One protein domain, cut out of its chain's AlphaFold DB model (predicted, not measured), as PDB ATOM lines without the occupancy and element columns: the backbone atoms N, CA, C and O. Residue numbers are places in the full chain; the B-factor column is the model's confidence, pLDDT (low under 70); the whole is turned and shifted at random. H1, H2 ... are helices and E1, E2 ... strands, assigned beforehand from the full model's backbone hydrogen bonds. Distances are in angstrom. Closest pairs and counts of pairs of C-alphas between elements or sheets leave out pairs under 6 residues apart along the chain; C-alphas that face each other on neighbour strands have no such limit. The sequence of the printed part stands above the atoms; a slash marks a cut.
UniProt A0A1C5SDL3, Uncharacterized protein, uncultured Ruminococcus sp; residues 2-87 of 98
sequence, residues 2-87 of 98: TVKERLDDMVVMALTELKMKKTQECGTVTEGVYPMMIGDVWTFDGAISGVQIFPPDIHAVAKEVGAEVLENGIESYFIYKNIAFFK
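This is residues 2 to 87 of the 98 residues of an uncharacterized protein of uncultured Ruminococcus sp (UniProt A0A1C5SDL3). A four-stranded sheet, strongly twisted and curled like part of a barrel, has the long helix H1 slantwise over its inner strands E2 and E4 and the short helix H2 over its edge strand E3. H1 runs on beyond the sheet, and residues 22 to 28 stick out before a long link folds back to E1. The 86 printed residues hold H1, E1, E2, H2, E3 and E4 in that order; the sheet, E1 E2 E4 E3, is mixed, and the class is mixed, helices and strands. The whole is compact, with a radius of gyration of the C-alphas of 13.3 A and spans of 37 by 30 by 20 A.

E2, residues 46 to 52, and E4, residues 83 to 87, are parallel, with N 51 and O 84 at 2.7 A. E1, residues 38 to 43, forms an antiparallel hairpin with E2, with N 41 and O 48 at 2.8 A. E3, residues 75 to 80, forms one with E4, with N 78 and O 85 at 2.9 A. H1, residues 3 to 23, and H2, residues 58 to 64, make two layers with the sheet, helices on one face of it. H1's height over the sheet is 8.9 A; its closest C-alphas to E4 are those of Val 11 and Ile 83, 6.7 A. H2's height is 9.3 A, along E3 at 11 degrees on the local plane; the closest C-alphas are those of Ala 62 and Phe 78, 6.4 A. H1 and H2 only just touch, through residues 3 to 4 of H1 alone, with 3 pairs of C-alphas within 8 A, the closest those of Val 3 and Val 61, 7.0 A. In H1 and H2 every O i to N i+4 pair is within hydrogen-bond range.

H1 is 30.2 A long, from C-alpha 3 at (-29.968, 42.465, -26.344); H2 is 10.1 A. E1, E2, E3 and E4 measure 15.1, 17.6, 15.5 and 13.2 A, and E4 ends at C-alpha 87, (-31.422, 57.478, -20.334).

The C-alphas farthest apart, those of Gly 27 and Lys 63, are 39.0 A apart. The printed part has no cut; the link H1 to E1, 14 residues, is long. Its mean pLDDT is 76.2, and residues 20 to 39, 44 and 54 to 56 are under 70.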
ATOM      1  N   THR A   2     -27.377  38.297 -26.944       84.25
ATOM      2  CA  THR A   2     -28.436  39.130 -27.520       84.25
ATOM      3  C   THR A   2     -28.741  40.332 -26.619       84.25
ATOM      4  O   THR A   2     -28.324  40.375 -25.458       84.25
ATOM      5  N   VAL A   3     -29.475  41.323 -27.140       81.69
ATOM      6  CA  VAL A   3     -29.968  42.465 -26.344       81.69
ATOM      7  C   VAL A   3     -30.835  41.975 -25.186       81.69
ATOM      8  O   VAL A   3     -30.658  42.414 -24.057       81.69
ATOM      9  N   LYS A   4     -31.708  40.998 -25.442       85.00
ATOM     10  CA  LYS A   4     -32.577  40.415 -24.422       85.00
ATOM     11  C   LYS A   4     -31.802  39.718 -23.300       85.00
ATOM     12  O   LYS A   4     -32.113  39.946 -22.140       85.00
ATOM     13  N   GLU A   5     -30.779  38.927 -23.630       84.75
ATOM     14  CA  GLU A   5     -29.915  38.282 -22.623       84.75
ATOM     15  C   GLU A   5     -29.192  39.325 -21.759       84.75
ATOM     16  O   GLU A   5     -29.182  39.207 -20.539       84.75
ATOM     17  N   ARG A   6     -28.678  40.403 -22.369       83.44
ATOM     18  CA  ARG A   6     -28.079  41.532 -21.632       83.44
ATOM     19  C   ARG A   6     -29.065  42.182 -20.668       83.44
ATOM     20  O   ARG A   6     -28.715  42.435 -19.522       83.44
ATOM     21  N   LEU A   7     -30.279  42.470 -21.133       85.12
ATOM     22  CA  LEU A   7     -31.312  43.085 -20.299       85.12
ATOM     23  C   LEU A   7     -31.736  42.154 -19.162       85.12
ATOM     24  O   LEU A   7     -31.930  42.616 -18.044       85.12
ATOM     25  N   ASP A   8     -31.832  40.850 -19.419       88.25
ATOM     26  CA  ASP A   8     -32.134  39.852 -18.395       88.25
ATOM     27  C   ASP A   8     -31.056  39.808 -17.305       88.25
ATOM     28  O   ASP A   8     -31.398  39.848 -16.121       88.25
ATOM     29  N   ASP A   9     -29.774  39.823 -17.681       87.19
ATOM     30  CA  ASP A   9     -28.663  39.901 -16.728       87.19
ATOM     31  C   ASP A   9     -28.712  41.200 -15.911       87.19
ATOM     32  O   ASP A   9     -28.568  41.177 -14.688       87.19
ATOM     33  N   MET A  10     -28.987  42.339 -16.557       83.94
ATOM     34  CA  MET A  10     -29.123  43.631 -15.874       83.94
ATOM     35  C   MET A  10     -30.303  43.650 -14.895       83.94
ATOM     36  O   MET A  10     -30.163  44.181 -13.796       83.94
ATOM     37  N   VAL A  11     -31.437  43.024 -15.232       87.19
ATOM     38  CA  VAL A  11     -32.567  42.859 -14.300       87.19
ATOM     39  C   VAL A  11     -32.150  42.017 -13.094       87.19
ATOM     40  O   VAL A  11     -32.431  42.393 -11.957       87.19
ATOM     41  N   VAL A  12     -31.469  40.887 -13.311       86.88
ATOM     42  CA  VAL A  12     -31.022  40.008 -12.216       86.88
ATOM     43  C   VAL A  12     -30.052  40.738 -11.291       86.88
ATOM     44  O   VAL A  12     -30.203  40.675 -10.066       86.88
ATOM     45  N   MET A  13     -29.091  41.465 -11.859       82.44
ATOM     46  CA  MET A  13     -28.148  42.261 -11.082       82.44
ATOM     47  C   MET A  13     -28.871  43.386 -10.325       82.44
ATOM     48  O   MET A  13     -28.638  43.545  -9.131       82.44
ATOM     49  N   ALA A  14     -29.817  44.093 -10.954       80.12
ATOM     50  CA  ALA A  14     -30.543  45.196 -10.321       80.12
ATOM     51  C   ALA A  14     -31.403  44.717  -9.145       80.12
ATOM     52  O   ALA A  14     -31.417  45.327  -8.077       80.12
ATOM     53  N   LEU A  15     -32.071  43.572  -9.299       82.56
ATOM     54  CA  LEU A  15     -32.822  42.943  -8.216       82.56
ATOM     55  C   LEU A  15     -31.907  42.450  -7.089       82.56
ATOM     56  O   LEU A  15     -32.303  42.482  -5.922       82.56
ATOM     57  N   THR A  16     -30.702  41.986  -7.421       82.06
ATOM     58  CA  THR A  16     -29.707  41.564  -6.427       82.06
ATOM     59  C   THR A  16     -29.188  42.764  -5.645       82.06
ATOM     60  O   THR A  16     -29.206  42.730  -4.419       82.06
ATOM     61  N   GLU A  17     -28.822  43.853  -6.318       77.44
ATOM     62  CA  GLU A  17     -28.421  45.100  -5.668       77.44
ATOM     63  C   GLU A  17     -29.544  45.689  -4.811       77.44
ATOM     64  O   GLU A  17     -29.295  46.102  -3.684       77.44
ATOM     65  N   LEU A  18     -30.795  45.676  -5.285       74.94
ATOM     66  CA  LEU A  18     -31.939  46.152  -4.504       74.94
ATOM     67  C   LEU A  18     -32.135  45.330  -3.222       74.94
ATOM     68  O   LEU A  18     -32.416  45.887  -2.159       74.94
ATOM     69  N   LYS A  19     -31.979  44.003  -3.305       75.56
ATOM     70  CA  LYS A  19     -32.001  43.123  -2.129       75.56
ATOM     71  C   LYS A  19     -30.843  43.442  -1.190       75.56
ATOM     72  O   LYS A  19     -31.086  43.581   0.003       75.56
ATOM     73  N   MET A  20     -29.634  43.624  -1.724       69.62
ATOM     74  CA  MET A  20     -28.448  43.961  -0.936       69.62
ATOM     75  C   MET A  20     -28.597  45.310  -0.227       69.62
ATOM     76  O   MET A  20     -28.379  45.369   0.977       69.62
ATOM     77  N   LYS A  21     -29.074  46.355  -0.915       68.69
ATOM     78  CA  LYS A  21     -29.375  47.671  -0.324       68.69
ATOM     79  C   LYS A  21     -30.408  47.581   0.803       68.69
ATOM     80  O   LYS A  21     -30.281  48.285   1.794       68.69
ATOM     81  N   LYS A  22     -31.417  46.707   0.682       65.69
ATOM     82  CA  LYS A  22     -32.387  46.455   1.766       65.69
ATOM     83  C   LYS A  22     -31.774  45.730   2.966       65.69
ATOM     84  O   LYS A  22     -32.267  45.896   4.075       65.69
ATOM     85  N   THR A  23     -30.757  44.900   2.744       58.09
ATOM     86  CA  THR A  23     -30.086  44.120   3.797       58.09
ATOM     87  C   THR A  23     -28.847  44.796   4.380       58.09
ATOM     88  O   THR A  23     -28.346  44.350   5.406       58.09
ATOM     89  N   GLN A  24     -28.341  45.849   3.740       54.19
ATOM     90  CA  GLN A  24     -27.208  46.627   4.219       54.19
ATOM     91  C   GLN A  24     -27.671  47.623   5.283       54.19
ATOM     92  O   GLN A  24     -28.471  48.518   5.014       54.19
ATOM     93  N   GLU A  25     -27.131  47.494   6.496       51.06
ATOM     94  CA  GLU A  25     -27.090  48.613   7.434       51.06
ATOM     95  C   GLU A  25     -26.284  49.746   6.787       51.06
ATOM     96  O   GLU A  25     -25.230  49.518   6.185       51.06
ATOM     97  N   CYS A  26     -26.817  50.965   6.872       39.25
ATOM     98  CA  CYS A  26     -26.264  52.171   6.266       39.25
ATOM     99  C   CYS A  26     -24.742  52.270   6.513       39.25
ATOM    100  O   CYS A  26     -24.323  52.549   7.634       39.25
ATOM    101  N   GLY A  27     -23.914  52.021   5.487       43.19
ATOM    102  CA  GLY A  27     -22.461  52.238   5.556       43.19
ATOM    103  C   GLY A  27     -21.539  51.138   5.016       43.19
ATOM    104  O   GLY A  27     -20.339  51.382   4.922       43.19
ATOM    105  N   THR A  28     -22.029  49.958   4.623       45.00
ATOM    106  CA  THR A  28     -21.163  48.929   4.008       45.00
ATOM    107  C   THR A  28     -21.171  49.031   2.483       45.00
ATOM    108  O   THR A  28     -22.034  48.480   1.807       45.00
ATOM    109  N   VAL A  29     -20.191  49.746   1.925       48.28
ATOM    110  CA  VAL A  29     -19.897  49.720   0.483       48.28
ATOM    111  C   VAL A  29     -19.261  48.370   0.153       48.28
ATOM    112  O   VAL A  29     -18.174  48.060   0.636       48.28
ATOM    113  N   THR A  30     -19.939  47.549  -0.647       46.84
ATOM    114  CA  THR A  30     -19.391  46.279  -1.139       46.84
ATOM    115  C   THR A  30     -18.424  46.564  -2.286       46.84
ATOM    116  O   THR A  30     -18.844  46.901  -3.393       46.84
ATOM    117  N   GLU A  31     -17.119  46.436  -2.035       38.09
ATOM    118  CA  GLU A  31     -16.107  46.436  -3.096       38.09
ATOM    119  C   GLU A  31     -16.369  45.286  -4.085       38.09
ATOM    120  O   GLU A  31     -16.586  44.142  -3.686       38.09
ATOM    121  N   GLY A  32     -16.347  45.593  -5.386       36.00
ATOM    122  CA  GLY A  32     -16.455  44.607  -6.470       36.00
ATOM    123  C   GLY A  32     -17.754  44.643  -7.283       36.00
ATOM    124  O   GLY A  32     -17.823  43.993  -8.325       36.00
ATOM    125  N   VAL A  33     -18.756  45.427  -6.876       40.59
ATOM    126  CA  VAL A  33     -19.937  45.711  -7.707       40.59
ATOM    127  C   VAL A  33     -19.620  46.940  -8.558       40.59
ATOM    128  O   VAL A  33     -19.524  48.051  -8.038       40.59
ATOM    129  N   TYR A  34     -19.400  46.753  -9.863       39.50
ATOM    130  CA  TYR A  34     -19.401  47.881 -10.803       39.50
ATOM    131  C   TYR A  34     -20.721  48.636 -10.618       39.50
ATOM    132  O   TYR A  34     -21.758  47.979 -10.676       39.50
ATOM    133  N   PRO A  35     -20.722  49.964 -10.390       45.81
ATOM    134  CA  PRO A  35     -21.956  50.675 -10.116       45.81
ATOM    135  C   PRO A  35     -22.822  50.645 -11.373       45.81
ATOM    136  O   PRO A  35     -22.639  51.439 -12.297       45.81
ATOM    137  N   MET A  36     -23.795  49.737 -11.414       59.28
ATOM    138  CA  MET A  36     -25.007  50.051 -12.138       59.28
ATOM    139  C   MET A  36     -25.592  51.265 -11.432       59.28
ATOM    140  O   MET A  36     -25.840  51.251 -10.226       59.28
ATOM    141  N   MET A  37     -25.758  52.352 -12.179       62.69
ATOM    142  CA  MET A  37     -26.472  53.524 -11.693       62.69
ATOM    143  C   MET A  37     -27.943  53.127 -11.554       62.69
ATOM    144  O   MET A  37     -28.736  53.287 -12.483       62.69
ATOM    145  N   ILE A  38     -28.271  52.516 -10.411       66.19
ATOM    146  CA  ILE A  38     -29.640  52.230 -10.008       66.19
ATOM    147  C   ILE A  38     -30.202  53.510  -9.405       66.19
ATOM    148  O   ILE A  38     -29.855  53.865  -8.273       66.19
ATOM    149  N   GLY A  39     -31.027  54.197 -10.186       69.69
ATOM    150  CA  GLY A  39     -31.792  55.371  -9.776       69.69
ATOM    151  C   GLY A  39     -33.279  55.047  -9.717       69.69
ATOM    152  O   GLY A  39     -33.709  54.022 -10.235       69.69
ATOM    153  N   ASP A  40     -34.066  55.912  -9.094       78.19
ATOM    154  CA  ASP A  40     -35.520  55.825  -9.177       78.19
ATOM    155  C   ASP A  40     -36.003  56.661 -10.363       78.19
ATOM    156  O   ASP A  40     -35.714  57.853 -10.446       78.19
ATOM    157  N   VAL A  41     -36.744  56.027 -11.270       76.50
ATOM    158  CA  VAL A  41     -37.393  56.686 -12.404       76.50
ATOM    159  C   VAL A  41     -38.799  57.071 -11.982       76.50
ATOM    160  O   VAL A  41     -39.597  56.222 -11.566       76.50
ATOM    161  N   TRP A  42     -39.113  58.359 -12.089       78.00
ATOM    162  CA  TRP A  42     -40.434  58.876 -11.753       78.00
ATOM    163  C   TRP A  42     -41.404  58.598 -12.898       78.00
ATOM    164  O   TRP A  42     -41.322  59.196 -13.975       78.00
ATOM    165  N   THR A  43     -42.326  57.673 -12.646       75.25
ATOM    166  CA  THR A  43     -43.430  57.323 -13.542       75.25
ATOM    167  C   THR A  43     -44.747  57.891 -13.011       75.25
ATOM    168  O   THR A  43     -44.819  58.359 -11.872       75.25
ATOM    169  N   PHE A  44     -45.809  57.836 -13.819       69.94
ATOM    170  CA  PHE A  44     -47.148  58.244 -13.379       69.94
ATOM    171  C   PHE A  44     -47.643  57.434 -12.165       69.94
ATOM    172  O   PHE A  44     -48.312  57.982 -11.292       69.94
ATOM    173  N   ASP A  45     -47.246  56.162 -12.071       76.50
ATOM    174  CA  ASP A  45     -47.632  55.239 -10.996       76.50
ATOM    175  C   ASP A  45     -46.701  55.314  -9.767       76.50
ATOM    176  O   ASP A  45     -46.831  54.530  -8.824       76.50
ATOM    177  N   GLY A  46     -45.763  56.266  -9.760       79.75
ATOM    178  CA  GLY A  46     -44.777  56.468  -8.702       79.75
ATOM    179  C   GLY A  46     -43.343  56.165  -9.142       79.75
ATOM    180  O   GLY A  46     -43.031  56.049 -10.328       79.75
ATOM    181  N   ALA A  47     -42.444  56.077  -8.165       83.50
ATOM    182  CA  ALA A  47     -41.035  55.787  -8.397       83.50
ATOM    183  C   ALA A  47     -40.820  54.285  -8.642       83.50
ATOM    184  O   ALA A  47     -41.197  53.453  -7.813       83.50
ATOM    185  N   ILE A  48     -40.193  53.943  -9.768       82.00
ATOM    186  CA  ILE A  48     -39.782  52.574 -10.094       82.00
ATOM    187  C   ILE A  48     -38.261  52.531 -10.140       82.00
ATOM    188  O   ILE A  48     -37.628  53.394 -10.745       82.00
ATOM    189  N   SER A  49     -37.665  51.498  -9.545       83.62
ATOM    190  CA  SER A  49     -36.223  51.291  -9.646       83.62
ATOM    191  C   SER A  49     -35.815  51.106 -11.103       83.62
ATOM    192  O   SER A  49     -36.369  50.277 -11.832       83.62
ATOM    193  N   GLY A  50     -34.824  51.877 -11.517       83.62
ATOM    194  CA  GLY A  50     -34.349  51.914 -12.877       83.62
ATOM    195  C   GLY A  50     -32.859  51.678 -12.998       83.62
ATOM    196  O   GLY A  50     -32.091  51.900 -12.071       83.62
ATOM    197  N   VAL A  51     -32.459  51.223 -14.175       83.62
ATOM    198  CA  VAL A  51     -31.084  50.986 -14.585       83.62
ATOM    199  C   VAL A  51     -30.766  51.956 -15.710       83.62
ATOM    200  O   VAL A  51     -31.407  51.930 -16.765       83.62
ATOM    201  N   GLN A  52     -29.764  52.805 -15.496       81.44
ATOM    202  CA  GLN A  52     -29.301  53.692 -16.551       81.44
ATOM    203  C   GLN A  52     -28.631  52.880 -17.666       81.44
ATOM    204  O   GLN A  52     -27.760  52.045 -17.411       81.44
ATOM    205  N   ILE A  53     -29.004  53.154 -18.913       76.81
ATOM    206  CA  ILE A  53     -28.397  52.545 -20.093       76.81
ATOM    207  C   ILE A  53     -27.613  53.588 -20.900       76.81
ATOM    208  O   ILE A  53     -28.069  54.703 -21.135       76.81
ATOM    209  N   PHE A  54     -26.419  53.199 -21.349       66.38
ATOM    210  CA  PHE A  54     -25.546  53.979 -22.236       66.38
ATOM    211  C   PHE A  54     -25.611  53.659 -23.752       66.38
ATOM    212  O   PHE A  54     -24.858  54.288 -24.497       66.38
ATOM    213  N   PRO A  55     -26.437  52.723 -24.282       64.31
ATOM    214  CA  PRO A  55     -26.603  52.583 -25.724       64.31
ATOM    215  C   PRO A  55     -27.032  53.904 -26.383       64.31
ATOM    216  O   PRO A  55     -27.790  54.679 -25.788       64.31
ATOM    217  N   PRO A  56     -26.598  54.156 -27.632       62.84
ATOM    218  CA  PRO A  56     -26.930  55.392 -28.331       62.84
ATOM    219  C   PRO A  56     -28.439  55.529 -28.582       62.84
ATOM    220  O   PRO A  56     -28.954  56.643 -28.480       62.84
ATOM    221  N   ASP A  57     -29.149  54.416 -28.814       81.38
ATOM    222  CA  ASP A  57     -30.570  54.409 -29.172       81.38
ATOM    223  C   ASP A  57     -31.418  53.517 -28.246       81.38
ATOM    224  O   ASP A  57     -31.446  52.289 -28.365       81.38
ATOM    225  N   ILE A  58     -32.136  54.158 -27.322       84.19
ATOM    226  CA  ILE A  58     -33.085  53.509 -26.409       84.19
ATOM    227  C   ILE A  58     -34.307  52.925 -27.135       84.19
ATOM    228  O   ILE A  58     -34.834  51.902 -26.700       84.19
ATOM    229  N   HIS A  59     -34.723  53.503 -28.266       87.12
ATOM    230  CA  HIS A  59     -35.875  53.027 -29.033       87.12
ATOM    231  C   HIS A  59     -35.569  51.700 -29.717       87.12
ATOM    232  O   HIS A  59     -36.405  50.796 -29.720       87.12
ATOM    233  N   ALA A  60     -34.351  51.546 -30.244       86.06
ATOM    234  CA  ALA A  60     -33.892  50.275 -30.793       86.06
ATOM    235  C   ALA A  60     -33.901  49.171 -29.722       86.06
ATOM    236  O   ALA A  60     -34.422  48.084 -29.962       86.06
ATOM    237  N   VAL A  61     -33.390  49.465 -28.522       85.12
ATOM    238  CA  VAL A  61     -33.350  48.503 -27.408       85.12
ATOM    239  C   VAL A  61     -34.758  48.125 -26.938       85.12
ATOM    240  O   VAL A  61     -35.038  46.942 -26.760       85.12
ATOM    241  N   ALA A  62     -35.655  49.100 -26.778       88.31
ATOM    242  CA  ALA A  62     -37.036  48.847 -26.374       88.31
ATOM    243  C   ALA A  62     -37.783  47.990 -27.412       88.31
ATOM    244  O   ALA A  62     -38.474  47.035 -27.054       88.31
ATOM    245  N   LYS A  63     -37.572  48.255 -28.707       89.38
ATOM    246  CA  LYS A  63     -38.177  47.489 -29.805       89.38
ATOM    247  C   LYS A  63     -37.783  46.010 -29.787       89.38
ATOM    248  O   LYS A  63     -38.640  45.161 -30.020       89.38
ATOM    249  N   GLU A  64     -36.524  45.695 -29.477       86.56
ATOM    250  CA  GLU A  64     -36.022  44.311 -29.370       86.56
ATOM    251  C   GLU A  64     -36.749  43.490 -28.290       86.56
ATOM    252  O   GLU A  64     -36.817  42.262 -28.373       86.56
ATOM    253  N   VAL A  65     -37.323  44.155 -27.283       85.75
ATOM    254  CA  VAL A  65     -38.108  43.513 -26.216       85.75
ATOM    255  C   VAL A  65     -39.608  43.792 -26.307       85.75
ATOM    256  O   VAL A  65     -40.352  43.387 -25.416       85.75
ATOM    257  N   GLY A  66     -40.068  44.438 -27.384       90.75
ATOM    258  CA  GLY A  66     -41.474  44.793 -27.575       90.75
ATOM    259  C   GLY A  66     -42.002  45.798 -26.547       90.75
ATOM    260  O   GLY A  66     -43.185  45.755 -26.222       90.75
ATOM    261  N   ALA A  67     -41.134  46.660 -26.013       90.44
ATOM    262  CA  ALA A  67     -41.495  47.710 -25.070       90.44
ATOM    263  C   ALA A  67     -41.667  49.064 -25.773       90.44
ATOM    264  O   ALA A  67     -41.038  49.344 -26.796       90.44
ATOM    265  N   GLU A  68     -42.507  49.911 -25.187       92.75
ATOM    266  CA  GLU A  68     -42.679  51.305 -25.585       92.75
ATOM    267  C   GLU A  68     -41.732  52.200 -24.777       92.75
ATOM    268  O   GLU A  68     -41.523  51.977 -23.581       92.75
ATOM    269  N   VAL A  69     -41.144  53.198 -25.442       90.94
ATOM    270  CA  VAL A  69     -40.342  54.231 -24.779       90.94
ATOM    271  C   VAL A  69     -41.271  55.345 -24.314       90.94
ATOM    272  O   VAL A  69     -42.060  55.876 -25.090       90.94
ATOM    273  N   LEU A  70     -41.143  55.693 -23.043       91.38
ATOM    274  CA  LEU A  70     -41.821  56.781 -22.366       91.38
ATOM    275  C   LEU A  70     -40.831  57.904 -22.075       91.38
ATOM    276  O   LEU A  70     -39.628  57.688 -21.937       91.38
ATOM    277  N   GLU A  71     -41.362  59.111 -21.951       89.75
ATOM    278  CA  GLU A  71     -40.586  60.335 -21.817       89.75
ATOM    279  C   GLU A  71     -41.217  61.211 -20.733       89.75
ATOM    280  O   GLU A  71     -42.398  61.544 -20.815       89.75
ATOM    281  N   ASN A  72     -40.450  61.573 -19.699       83.12
ATOM    282  CA  ASN A  72     -40.935  62.418 -18.591       83.12
ATOM    283  C   ASN A  72     -40.333  63.841 -18.598       83.12
ATOM    284  O   ASN A  72     -40.440  64.570 -17.616       83.12
ATOM    285  N   GLY A  73     -39.685  64.236 -19.698       80.25
ATOM    286  CA  GLY A  73     -38.985  65.517 -19.852       80.25
ATOM    287  C   GLY A  73     -37.584  65.567 -19.226       80.25
ATOM    288  O   GLY A  73     -36.834  66.495 -19.516       80.25
ATOM    289  N   ILE A  74     -37.214  64.575 -18.408       81.00
ATOM    290  CA  ILE A  74     -35.879  64.427 -17.803       81.00
ATOM    291  C   ILE A  74     -35.190  63.171 -18.351       81.00
ATOM    292  O   ILE A  74     -33.995  63.179 -18.634       81.00
ATOM    293  N   GLU A  75     -35.946  62.094 -18.535       85.62
ATOM    294  CA  GLU A  75     -35.481  60.760 -18.897       85.62
ATOM    295  C   GLU A  75     -36.377  60.167 -19.986       85.62
ATOM    296  O   GLU A  75     -37.609  60.206 -19.892       85.62
ATOM    297  N   SER A  76     -35.757  59.569 -21.000       88.00
ATOM    298  CA  SER A  76     -36.412  58.574 -21.847       88.00
ATOM    299  C   SER A  76     -36.212  57.211 -21.187       88.00
ATOM    300  O   SER A  76     -35.090  56.868 -20.808       88.00
ATOM    301  N   TYR A  77     -37.268  56.418 -21.038       89.31
ATOM    302  CA  TYR A  77     -37.197  55.117 -20.377       89.31
ATOM    303  C   TYR A  77     -38.183  54.110 -20.961       89.31
ATOM    304  O   TYR A  77     -39.182  54.482 -21.557       89.31
ATOM    305  N   PHE A  78     -37.932  52.819 -20.773       91.50
ATOM    306  CA  PHE A  78     -38.919  51.769 -21.029       91.50
ATOM    307  C   PHE A  78     -38.956  50.795 -19.857       91.50
ATOM    308  O   PHE A  78     -37.963  50.608 -19.151       91.50
ATOM    309  N   ILE A  79     -40.105  50.157 -19.643       90.81
ATOM    310  CA  ILE A  79     -40.260  49.162 -18.581       90.81
ATOM    311  C   ILE A  79     -40.007  47.770 -19.146       90.81
ATOM    312  O   ILE A  79     -40.640  47.346 -20.113       90.81
ATOM    313  N   TYR A  80     -39.115  47.027 -18.500       90.00
ATOM    314  CA  TYR A  80     -38.877  45.622 -18.799       90.00
ATOM    315  C   TYR A  80     -38.740  44.833 -17.498       90.00
ATOM    316  O   TYR A  80     -37.905  45.142 -16.651       90.00
ATOM    317  N   LYS A  81     -39.599  43.819 -17.318       90.62
ATOM    318  CA  LYS A  81     -39.664  42.987 -16.098       90.62
ATOM    319  C   LYS A  81     -39.712  43.813 -14.794       90.62
ATOM    320  O   LYS A  81     -39.039  43.477 -13.824       90.62
ATOM    321  N   ASN A  82     -40.533  44.868 -14.772       87.38
ATOM    322  CA  ASN A  82     -40.726  45.792 -13.640       87.38
ATOM    323  C   ASN A  82     -39.488  46.618 -13.241       87.38
ATOM    324  O   ASN A  82     -39.466  47.189 -12.155       87.38
ATOM    325  N   ILE A  83     -38.477  46.690 -14.107       87.19
ATOM    326  CA  ILE A  83     -37.334  47.593 -13.973       87.19
ATOM    327  C   ILE A  83     -37.412  48.626 -15.096       87.19
ATOM    328  O   ILE A  83     -37.701  48.280 -16.245       87.19
ATOM    329  N   ALA A  84     -37.164  49.890 -14.761       90.06
ATOM    330  CA  ALA A  84     -37.106  50.963 -15.744       90.06
ATOM    331  C   ALA A  84     -35.705  51.045 -16.361       90.06
ATOM    332  O   ALA A  84     -34.736  51.331 -15.676       90.06
ATOM    333  N   PHE A  85     -35.558  50.821 -17.659       88.56
ATOM    334  CA  PHE A  85     -34.297  51.093 -18.347       88.56
ATOM    335  C   PHE A  85     -34.350  52.510 -18.889       88.56
ATOM    336  O   PHE A  85     -35.207  52.798 -19.720       88.56
ATOM    337  N   PHE A  86     -33.473  53.390 -18.409       86.56
ATOM    338  CA  PHE A  86     -33.598  54.823 -18.664       86.56
ATOM    339  C   PHE A  86     -32.310  55.469 -19.167       86.56
ATOM    340  O   PHE A  86     -31.199  54.991 -18.939       86.56
ATOM    341  N   LYS A  87     -32.478  56.591 -19.859       83.56
ATOM    342  CA  LYS A  87     -31.422  57.478 -20.334       83.56
ATOM    343  C   LYS A  87     -31.875  58.916 -20.110       83.56
ATOM    344  O   LYS A  87     -32.974  59.284 -20.511       83.56
TER     345      LYS A  87